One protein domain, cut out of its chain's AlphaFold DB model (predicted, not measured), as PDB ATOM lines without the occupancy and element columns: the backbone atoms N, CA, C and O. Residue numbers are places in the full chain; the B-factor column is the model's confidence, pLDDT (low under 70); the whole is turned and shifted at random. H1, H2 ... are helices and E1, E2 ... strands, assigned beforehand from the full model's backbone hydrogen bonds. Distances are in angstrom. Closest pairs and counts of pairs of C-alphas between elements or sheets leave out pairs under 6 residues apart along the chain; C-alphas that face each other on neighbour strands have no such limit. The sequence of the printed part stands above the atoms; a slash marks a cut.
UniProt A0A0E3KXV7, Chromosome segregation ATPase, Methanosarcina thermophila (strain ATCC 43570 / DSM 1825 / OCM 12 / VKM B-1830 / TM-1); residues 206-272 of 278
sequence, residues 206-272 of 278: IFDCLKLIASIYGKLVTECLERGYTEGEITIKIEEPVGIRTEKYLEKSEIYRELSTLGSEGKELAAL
ATOM      1  N   ILE A 206     -15.423 -13.828  10.249       93.88
ATOM      2  CA  ILE A 206     -14.864 -12.478  10.058       93.88
ATOM      3  C   ILE A 206     -14.164 -11.964  11.316       93.88
ATOM      4  O   ILE A 206     -13.090 -11.376  11.225       93.88
ATOM      5  N   PHE A 207     -14.717 -12.233  12.498       94.44
ATOM      6  CA  PHE A 207     -14.055 -11.841  13.738       94.44
ATOM      7  C   PHE A 207     -12.729 -12.590  13.955       94.44
ATOM      8  O   PHE A 207     -11.768 -12.002  14.445       94.44
ATOM      9  N   ASP A 208     -12.621 -13.849  13.519       94.69
ATOM     10  CA  ASP A 208     -11.348 -14.576  13.530       94.69
ATOM     11  C   ASP A 208     -10.317 -13.941  12.582       94.69
ATOM     12  O   ASP A 208      -9.149 -13.830  12.957       94.69
ATOM     13  N   CYS A 209     -10.742 -13.432  11.415       93.81
ATOM     14  CA  CYS A 209      -9.869 -12.648  10.530       93.81
ATOM     15  C   CYS A 209      -9.323 -11.411  11.253       93.81
ATOM     16  O   CYS A 209      -8.119 -11.161  11.243       93.81
ATOM     17  N   LEU A 210     -10.199 -10.655  11.923       94.25
ATOM     18  CA  LEU A 210      -9.806  -9.450  12.656       94.25
ATOM     19  C   LEU A 210      -8.843  -9.764  13.805       94.25
ATOM     20  O   LEU A 210      -7.896  -9.012  14.016       94.25
ATOM     21  N   LYS A 211      -9.022 -10.889  14.509       95.50
ATOM     22  CA  LYS A 211      -8.090 -11.343  15.557       95.50
ATOM     23  C   LYS A 211      -6.707 -11.684  15.010       95.50
ATOM     24  O   LYS A 211      -5.704 -11.337  15.636       95.50
ATOM     25  N   LEU A 212      -6.636 -12.333  13.848       94.69
ATOM     26  CA  LEU A 212      -5.363 -12.630  13.186       94.69
ATOM     27  C   LEU A 212      -4.637 -11.334  12.807       94.69
ATOM     28  O   LEU A 212      -3.469 -11.151  13.148       94.69
ATOM     29  N   ILE A 213      -5.360 -10.385  12.210       93.69
ATOM     30  CA  ILE A 213      -4.815  -9.074  11.843       93.69
ATOM     31  C   ILE A 213      -4.354  -8.306  13.089       93.69
ATOM     32  O   ILE A 213      -3.213  -7.851  13.148       93.69
ATOM     33  N   ALA A 214      -5.189  -8.230  14.126       95.25
ATOM     34  CA  ALA A 214      -4.845  -7.616  15.407       95.25
ATOM     35  C   ALA A 214      -3.580  -8.228  16.027       95.25
ATOM     36  O   ALA A 214      -2.744  -7.505  16.560       95.25
ATOM     37  N   SER A 215      -3.399  -9.545  15.914       95.00
ATOM     38  CA  SER A 215      -2.208 -10.240  16.416       95.00
ATOM     39  C   SER A 215      -0.941  -9.887  15.632       95.00
ATOM     40  O   SER A 215       0.137  -9.788  16.221       95.00
ATOM     41  N   ILE A 216      -1.052  -9.683  14.315       93.62
ATOM     42  CA  ILE A 216       0.058  -9.230  13.463       93.62
ATOM     43  C   ILE A 216       0.471  -7.813  13.862       93.62
ATOM     44  O   ILE A 216       1.632  -7.585  14.207       93.62
ATOM     45  N   TYR A 217      -0.478  -6.876  13.882       93.19
ATOM     46  CA  TYR A 217      -0.191  -5.486  14.236       93.19
ATOM     47  C   TYR A 217       0.206  -5.325  15.707       93.19
ATOM     48  O   TYR A 217       1.038  -4.481  16.014       93.19
ATOM     49  N   GLY A 218      -0.290  -6.171  16.613       95.00
ATOM     50  CA  GLY A 218       0.108  -6.160  18.020       95.00
ATOM     51  C   GLY A 218       1.603  -6.395  18.231       95.00
ATOM     52  O   GLY A 218       2.194  -5.785  19.119       95.00
ATOM     53  N   LYS A 219       2.248  -7.209  17.381       93.00
ATOM     54  CA  LYS A 219       3.715  -7.381  17.394       93.00
ATOM     55  C   LYS A 219       4.429  -6.062  17.068       93.00
ATOM     56  O   LYS A 219       5.391  -5.714  17.746       93.00
ATOM     57  N   LEU A 220       3.927  -5.319  16.079       91.31
ATOM     58  CA  LEU A 220       4.469  -4.009  15.695       91.31
ATOM     59  C   LEU A 220       4.240  -2.959  16.780       91.31
ATOM     60  O   LEU A 220       5.147  -2.199  17.096       91.31
ATOM     61  N   VAL A 221       3.048  -2.942  17.382       93.75
ATOM     62  CA  VAL A 221       2.728  -2.048  18.500       93.75
ATOM     63  C   VAL A 221       3.699  -2.269  19.658       93.75
ATOM     64  O   VAL A 221       4.238  -1.298  20.182       93.75
ATOM     65  N   THR A 222       3.977  -3.523  20.029       92.06
ATOM     66  CA  THR A 222       4.979  -3.830  21.060       92.06
ATOM     67  C   THR A 222       6.357  -3.288  20.693       92.06
ATOM     68  O   THR A 222       6.961  -2.603  21.510       92.06
ATOM     69  N   GLU A 223       6.830  -3.520  19.466       90.19
ATOM     70  CA  GLU A 223       8.131  -3.008  19.015       90.19
ATOM     71  C   GLU A 223       8.198  -1.471  19.050       90.19
ATOM     72  O   GLU A 223       9.207  -0.901  19.470       90.19
ATOM     73  N   CYS A 224       7.119  -0.793  18.648       90.69
ATOM     74  CA  CYS A 224       7.009   0.662  18.723       90.69
ATOM     75  C   CYS A 224       7.054   1.169  20.169       90.69
ATOM     76  O   CYS A 224       7.769   2.129  20.439       90.69
ATOM     77  N   LEU A 225       6.334   0.526  21.092       89.94
ATOM     78  CA  LEU A 225       6.308   0.910  22.508       89.94
ATOM     79  C   LEU A 225       7.660   0.664  23.196       89.94
ATOM     80  O   LEU A 225       8.117   1.504  23.962       89.94
ATOM     81  N   GLU A 226       8.327  -0.456  22.905       89.50
ATOM     82  CA  GLU A 226       9.639  -0.790  23.481       89.50
ATOM     83  C   GLU A 226      10.756   0.153  23.012       89.50
ATOM     84  O   GLU A 226      11.732   0.372  23.730       89.50
ATOM     85  N   ARG A 227      10.634   0.698  21.796       87.19
ATOM     86  CA  ARG A 227      11.608   1.634  21.209       87.19
ATOM     87  C   ARG A 227      11.214   3.102  21.357       87.19
ATOM     88  O   ARG A 227      12.018   3.972  21.019       87.19
ATOM     89  N   GLY A 228       9.990   3.366  21.799       82.38
ATOM     90  CA  GLY A 228       9.444   4.700  21.991       82.38
ATOM     91  C   GLY A 228      10.122   5.435  23.143       82.38
ATOM     92  O   GLY A 228      10.639   4.834  24.083       82.38
ATOM     93  N   TYR A 229      10.128   6.765  23.066       81.25
ATOM     94  CA  TYR A 229      10.644   7.617  24.142       81.25
ATOM     95  C   TYR A 229       9.582   7.938  25.199       81.25
ATOM     96  O   TYR A 229       9.930   8.246  26.339       81.25
ATOM     97  N   THR A 230       8.305   7.864  24.819       86.44
ATOM     98  CA  THR A 230       7.155   8.192  25.662       86.44
ATOM     99  C   THR A 230       6.401   6.910  25.996       86.44
ATOM    100  O   THR A 230       5.994   6.163  25.108       86.44
ATOM    101  N   GLU A 231       6.218   6.638  27.287       85.50
ATOM    102  CA  GLU A 231       5.463   5.472  27.746       85.50
ATOM    103  C   GLU A 231       4.004   5.554  27.279       85.50
ATOM    104  O   GLU A 231       3.337   6.564  27.485       85.50
ATOM    105  N   GLY A 232       3.503   4.483  26.658       86.25
ATOM    106  CA  GLY A 232       2.118   4.411  26.181       86.25
ATOM    107  C   GLY A 232       1.855   5.100  24.836       86.25
ATOM    108  O   GLY A 232       0.758   4.950  24.302       86.25
ATOM    109  N   GLU A 233       2.848   5.766  24.247       92.12
ATOM    110  CA  GLU A 233       2.737   6.386  22.927       92.12
ATOM    111  C   GLU A 233       3.326   5.471  21.846       92.12
ATOM    112  O   GLU A 233       4.463   5.003  21.930       92.12
ATOM    113  N   ILE A 234       2.558   5.235  20.787       92.12
ATOM    114  CA  ILE A 234       3.007   4.524  19.591       92.12
ATOM    115  C   ILE A 234       3.439   5.575  18.567       92.12
ATOM    116  O   ILE A 234       2.605   6.282  17.999       92.12
ATOM    117  N   THR A 235       4.743   5.662  18.302       89.69
ATOM    118  CA  THR A 235       5.297   6.533  17.254       89.69
ATOM    119  C   THR A 235       5.570   5.739  15.977       89.69
ATOM    120  O   THR A 235       6.369   4.800  15.977       89.69
ATOM    121  N   ILE A 236       4.966   6.150  14.862       85.94
ATOM    122  CA  ILE A 236       5.205   5.571  13.534       85.94
ATOM    123  C   ILE A 236       5.878   6.624  12.659       85.94
ATOM    124  O   ILE A 236       5.314   7.688  12.405       85.94
ATOM    125  N   LYS A 237       7.086   6.317  12.180       84.88
ATOM    126  CA  LYS A 237       7.839   7.180  11.262       84.88
ATOM    127  C   LYS A 237       7.619   6.715   9.832       84.88
ATOM    128  O   LYS A 237       7.860   5.551   9.523       84.88
ATOM    129  N   ILE A 238       7.179   7.626   8.976       83.25
ATOM    130  CA  ILE A 238       6.857   7.353   7.578       83.25
ATOM    131  C   ILE A 238       7.806   8.186   6.722       83.25
ATOM    132  O   ILE A 238       7.856   9.409   6.849       83.25
ATOM    133  N   GLU A 239       8.575   7.520   5.865       81.12
ATOM    134  CA  GLU A 239       9.423   8.161   4.861       81.12
ATOM    135  C   GLU A 239       8.808   7.922   3.485       81.12
ATOM    136  O   GLU A 239       8.748   6.794   2.996       81.12
ATOM    137  N   GLU A 240       8.306   8.992   2.876       75.88
ATOM    138  CA  GLU A 240       7.762   8.940   1.526       75.88
ATOM    139  C   GLU A 240       8.896   8.885   0.484       75.88
ATOM    140  O   GLU A 240       9.989   9.402   0.733       75.88
ATOM    141  N   PRO A 241       8.650   8.345  -0.727       68.50
ATOM    142  CA  PRO A 241       9.664   8.225  -1.784       68.50
ATOM    143  C   PRO A 241      10.352   9.543  -2.181       68.50
ATOM    144  O   PRO A 241      11.465   9.535  -2.699       68.50
ATOM    145  N   VAL A 242       9.700  10.681  -1.932       71.75
ATOM    146  CA  VAL A 242      10.215  12.042  -2.172       71.75
ATOM    147  C   VAL A 242      11.068  12.593  -1.016       71.75
ATOM    148  O   VAL A 242      11.458  13.759  -1.037       71.75
ATOM    149  N   GLY A 243      11.383  11.769  -0.011       71.81
ATOM    150  CA  GLY A 243      12.216  12.135   1.137       71.81
ATOM    151  C   GLY A 243      11.488  12.950   2.210       71.81
ATOM    152  O   GLY A 243      12.120  13.430   3.152       71.81
ATOM    153  N   ILE A 244      10.167  13.117   2.088       81.06
ATOM    154  CA  ILE A 244       9.339  13.725   3.132       81.06
ATOM    155  C   ILE A 244       9.213  12.718   4.272       81.06
ATOM    156  O   ILE A 244       8.786  11.582   4.073       81.06
ATOM    157  N   ARG A 245       9.587  13.154   5.476       82.75
ATOM    158  CA  ARG A 245       9.448  12.371   6.701       82.75
ATOM    159  C   ARG A 245       8.306  12.931   7.522       82.75
ATOM    160  O   ARG A 245       8.328  14.107   7.881       82.75
ATOM    161  N   THR A 246       7.331  12.088   7.821       86.62
ATOM    162  CA  THR A 246       6.241  12.405   8.742       86.62
ATOM    163  C   THR A 246       6.281  11.453   9.930       86.62
ATOM    164  O   THR A 246       6.757  10.321   9.832       86.62
ATOM    165  N   GLU A 247       5.816  11.930  11.078       87.12
ATOM    166  CA  GLU A 247       5.642  11.111  12.274       87.12
ATOM    167  C   GLU A 247       4.157  11.130  12.644       87.12
ATOM    168  O   GLU A 247       3.521  12.187  12.650       87.12
ATOM    169  N   LYS A 248       3.597   9.949  12.905       88.31
ATOM    170  CA  LYS A 248       2.264   9.788  13.481       88.31
ATOM    171  C   LYS A 248       2.411   9.302  14.914       88.31
ATOM    172  O   LYS A 248       3.179   8.375  15.171       88.31
ATOM    173  N   TYR A 249       1.649   9.916  15.807       89.94
ATOM    174  CA  TYR A 249       1.609   9.585  17.226       89.94
ATOM    175  C   TYR A 249       0.214   9.070  17.551       89.94
ATOM    176  O   TYR A 249      -0.778   9.679  17.145       89.94
ATOM    177  N   LEU A 250       0.147   7.929  18.227       92.25
ATOM    178  CA  LEU A 250      -1.098   7.304  18.654       92.25
ATOM    179  C   LEU A 250      -0.988   6.931  20.129       92.25
ATOM    180  O   LEU A 250      -0.058   6.233  20.531       92.25
ATOM    181  N   GLU A 251      -1.959   7.359  20.926       93.00
ATOM    182  CA  GLU A 251      -2.022   7.030  22.346       93.00
ATOM    183  C   GLU A 251      -2.637   5.643  22.549       93.00
ATOM    184  O   GLU A 251      -3.769   5.374  22.134       93.00
ATOM    185  N   LYS A 252      -1.924   4.750  23.246       93.88
ATOM    186  CA  LYS A 252      -2.392   3.388  23.552       93.88
ATOM    187  C   LYS A 252      -3.778   3.394  24.213       93.88
ATOM    188  O   LYS A 252      -4.656   2.612  23.847       93.88
ATOM    189  N   SER A 253      -3.974   4.308  25.164       93.44
ATOM    190  CA  SER A 253      -5.222   4.460  25.920       93.44
ATOM    191  C   SER A 253      -6.403   4.906  25.049       93.44
ATOM    192  O   SER A 253      -7.543   4.502  25.291       93.44
ATOM    193  N   GLU A 254      -6.148   5.702  24.009       94.56
ATOM    194  CA  GLU A 254      -7.162   6.140  23.054       94.56
ATOM    195  C   GLU A 254      -7.641   4.976  22.188       94.56
ATOM    196  O   GLU A 254      -8.846   4.729  22.125       94.56
ATOM    197  N   ILE A 255      -6.711   4.195  21.629       94.56
ATOM    198  CA  ILE A 255      -7.045   3.006  20.832       94.56
ATOM    199  C   ILE A 255      -7.846   2.006  21.679       94.56
ATOM    200  O   ILE A 255      -8.874   1.486  21.240       94.56
ATOM    201  N   TYR A 256      -7.415   1.752  22.921       95.69
ATOM    202  CA  TYR A 256      -8.142   0.871  23.836       95.69
ATOM    203  C   TYR A 256      -9.563   1.362  24.117       95.69
ATOM    204  O   TYR A 256     -10.505   0.563  24.102       95.69
ATOM    205  N   ARG A 257      -9.731   2.666  24.366       95.50
ATOM    206  CA  ARG A 257     -11.039   3.279  24.617       95.50
ATOM    207  C   ARG A 257     -11.965   3.103  23.419       95.50
ATOM    208  O   ARG A 257     -13.106   2.696  23.618       95.50
ATOM    209  N   GLU A 258     -11.484   3.377  22.208       95.25
ATOM    210  CA  GLU A 258     -12.269   3.231  20.978       95.25
ATOM    211  C   GLU A 258     -12.705   1.785  20.755       95.25
ATOM    212  O   GLU A 258     -13.900   1.519  20.618       95.25
ATOM    213  N   LEU A 259     -11.774   0.831  20.826       95.38
ATOM    214  CA  LEU A 259     -12.093  -0.589  20.678       95.38
ATOM    215  C   LEU A 259     -13.053  -1.072  21.769       95.38
ATOM    216  O   LEU A 259     -13.997  -1.800  21.480       95.38
ATOM    217  N   SER A 260     -12.889  -0.622  23.013       94.31
ATOM    218  CA  SER A 260     -13.758  -1.018  24.127       94.31
ATOM    219  C   SER A 260     -15.225  -0.613  23.947       94.31
ATOM    220  O   SER A 260     -16.096  -1.235  24.560       94.31
ATOM    221  N   THR A 261     -15.530   0.384  23.102       96.06
ATOM    222  CA  THR A 261     -16.922   0.739  22.760       96.06
ATOM    223  C   THR A 261     -17.655  -0.382  22.021       96.06
ATOM    224  O   THR A 261     -18.882  -0.436  22.060       96.06
ATOM    225  N   LEU A 262     -16.912  -1.319  21.420       93.62
ATOM    226  CA  LEU A 262     -17.433  -2.481  20.701       93.62
ATOM    227  C   LEU A 262     -17.725  -3.681  21.623       93.62
ATOM    228  O   LEU A 262     -18.015  -4.770  21.139       93.62
ATOM    229  N   GLY A 263     -17.640  -3.519  22.948       95.25
ATOM    230  CA  GLY A 263     -17.971  -4.577  23.904       95.25
ATOM    231  C   GLY A 263     -16.850  -5.601  24.111       95.25
ATOM    232  O   GLY A 263     -15.673  -5.247  24.191       95.25
ATOM    233  N   SER A 264     -17.216  -6.874  24.289       95.12
ATOM    234  CA  SER A 264     -16.275  -7.974  24.562       95.12
ATOM    235  C   SER A 264     -15.290  -8.198  23.419       95.12
ATOM    236  O   SER A 264     -14.092  -8.330  23.655       95.12
ATOM    237  N   GLU A 265     -15.796  -8.181  22.193       95.12
ATOM    238  CA  GLU A 265     -15.057  -8.401  20.959       95.12
ATOM    239  C   GLU A 265     -13.994  -7.317  20.773       95.12
ATOM    240  O   GLU A 265     -12.833  -7.602  20.488       95.12
ATOM    241  N   GLY A 266     -14.363  -6.061  21.030       96.25
ATOM    242  CA  GLY A 266     -13.429  -4.942  21.000       96.25
ATOM    243  C   GLY A 266     -12.310  -5.052  22.034       96.25
ATOM    244  O   GLY A 266     -11.145  -4.815  21.718       96.25
ATOM    245  N   LYS A 267     -12.635  -5.475  23.261       96.38
ATOM    246  CA  LYS A 267     -11.630  -5.712  24.311       96.38
ATOM    247  C   LYS A 267     -10.673  -6.848  23.953       96.38
ATOM    248  O   LYS A 267      -9.482  -6.742  24.237       96.38
ATOM    249  N   GLU A 268     -11.168  -7.906  23.315       97.25
ATOM    250  CA  GLU A 268     -10.330  -9.002  22.817       97.25
ATOM    251  C   GLU A 268      -9.360  -8.511  21.732       97.25
ATOM    252  O   GLU A 268      -8.157  -8.764  21.829       97.25
ATOM    253  N   LEU A 269      -9.838  -7.726  20.757       97.31
ATOM    254  CA  LEU A 269      -8.970  -7.108  19.745       97.31
ATOM    255  C   LEU A 269      -7.920  -6.189  20.377       97.31
ATOM    256  O   LEU A 269      -6.753  -6.242  19.997       97.31
ATOM    257  N   ALA A 270      -8.306  -5.389  21.373       96.62
ATOM    258  CA  ALA A 270      -7.385  -4.500  22.068       96.62
ATOM    259  C   ALA A 270      -6.282  -5.258  22.829       96.62
ATOM    260  O   ALA A 270      -5.127  -4.823  22.854       96.62
ATOM    261  N   ALA A 271      -6.614  -6.412  23.415       96.62
ATOM    262  CA  ALA A 271      -5.636  -7.283  24.055       96.62
ATOM    263  C   ALA A 271      -4.646  -7.880  23.036       96.62
ATOM    264  O   ALA A 271      -3.439  -7.911  23.295       96.62
ATOM    265  N   LEU A 272      -5.131  -8.309  21.864       97.00
ATOM    266  CA  LEU A 272      -4.291  -8.837  20.778       97.00
ATOM    267  C   LEU A 272      -3.388  -7.759  20.165       97.00
ATOM    268  O   LEU A 272      -2.203  -8.014  19.955       97.00
TER     269      LEU A 272
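What this domain is: This is residues 206 to 272 of the 278 residues of the protein "Chromosome segregation ATPase" of Methanosarcina thermophila (strain ATCC 43570 / DSM 1825 / OCM 12 / VKM B-1830 / TM-1) (UniProt A0A0E3KXV7). What shape is this? A two-stranded hairpin, E1 and E2, makes one end of an elongated, loose body, and the helical hairpin H2 and H3 makes the other, with the long helix H1 running between them: it packs on H3 with residues 210 to 218 and comes near E1 with residues 220 to 227. What are its parts and size? The printed part has 67 residues, with three named helices and two named strands in the order H1, E1, E2, H2, H3; the sheet, in the order E1 - E2, is antiparallel, and the class is mixed, helices and strands. The radius of gyration of the C-alphas is 13.7 A, and the spans are 41 by 25 by 19 A.

Where its parts are: Where are the strands? E1 is residues 233 to 239, 19.3 A from first to last C-alpha, beginning at C-alpha 233 (2.737, 6.386, 22.927), and E2 is residues 245 to 251, 20.1 A. Where are the helices? H1 is residues 206 to 227, 32.0 A, from C-alpha 206 at (-14.864, -12.478, 10.058), with a kink of 27 degrees near residue 216. H2 is residues 252 to 260, 12.2 A, and H3 is residues 263 to 272, 14.7 A, ending at C-alpha 272 (-4.291, -8.837, 20.778).

How they stand to each other: How do the strands pair? E1 and E2 form a hairpin, antiparallel at 161 degrees, with N 236 and O 248 at 2.9 A and N 234 and O 250 at 2.8 A, within hydrogen-bond range. What comes near the sheet? The closest C-alphas of H1 and E1, those of Cys 224 and Ile 234, are 5.6 A apart, while H1 and E2 are apart. How do the helices meet? H2 and H3, a helical hairpin, touch at Leu 259 and Gly 266, their closest C-alphas, 4.6 A, running opposite ways at a steep tilt of 36 degrees, only just steep. H3 touches H1 at residues 210 to 218 alone, the closest C-alphas being Ser 215 and Leu 272, 5.0 A, the same way at a steep tilt of 46 degrees; H1 and H2 are apart. Are the helix backbones complete? In H2 and H3 every O i to N i+4 pair is within hydrogen-bond range, and in H1 16 of 18 are.

The domain as a whole: How far does it reach? The two C-alphas farthest apart, those of Val 242 and Ser 264, are 42.6 A apart. Are there cuts or long links? The printed part has no cut, and the four links between its elements are tight. Where is confidence low? The mean pLDDT of the printed part is 90.6, with residue 241 alone under 70.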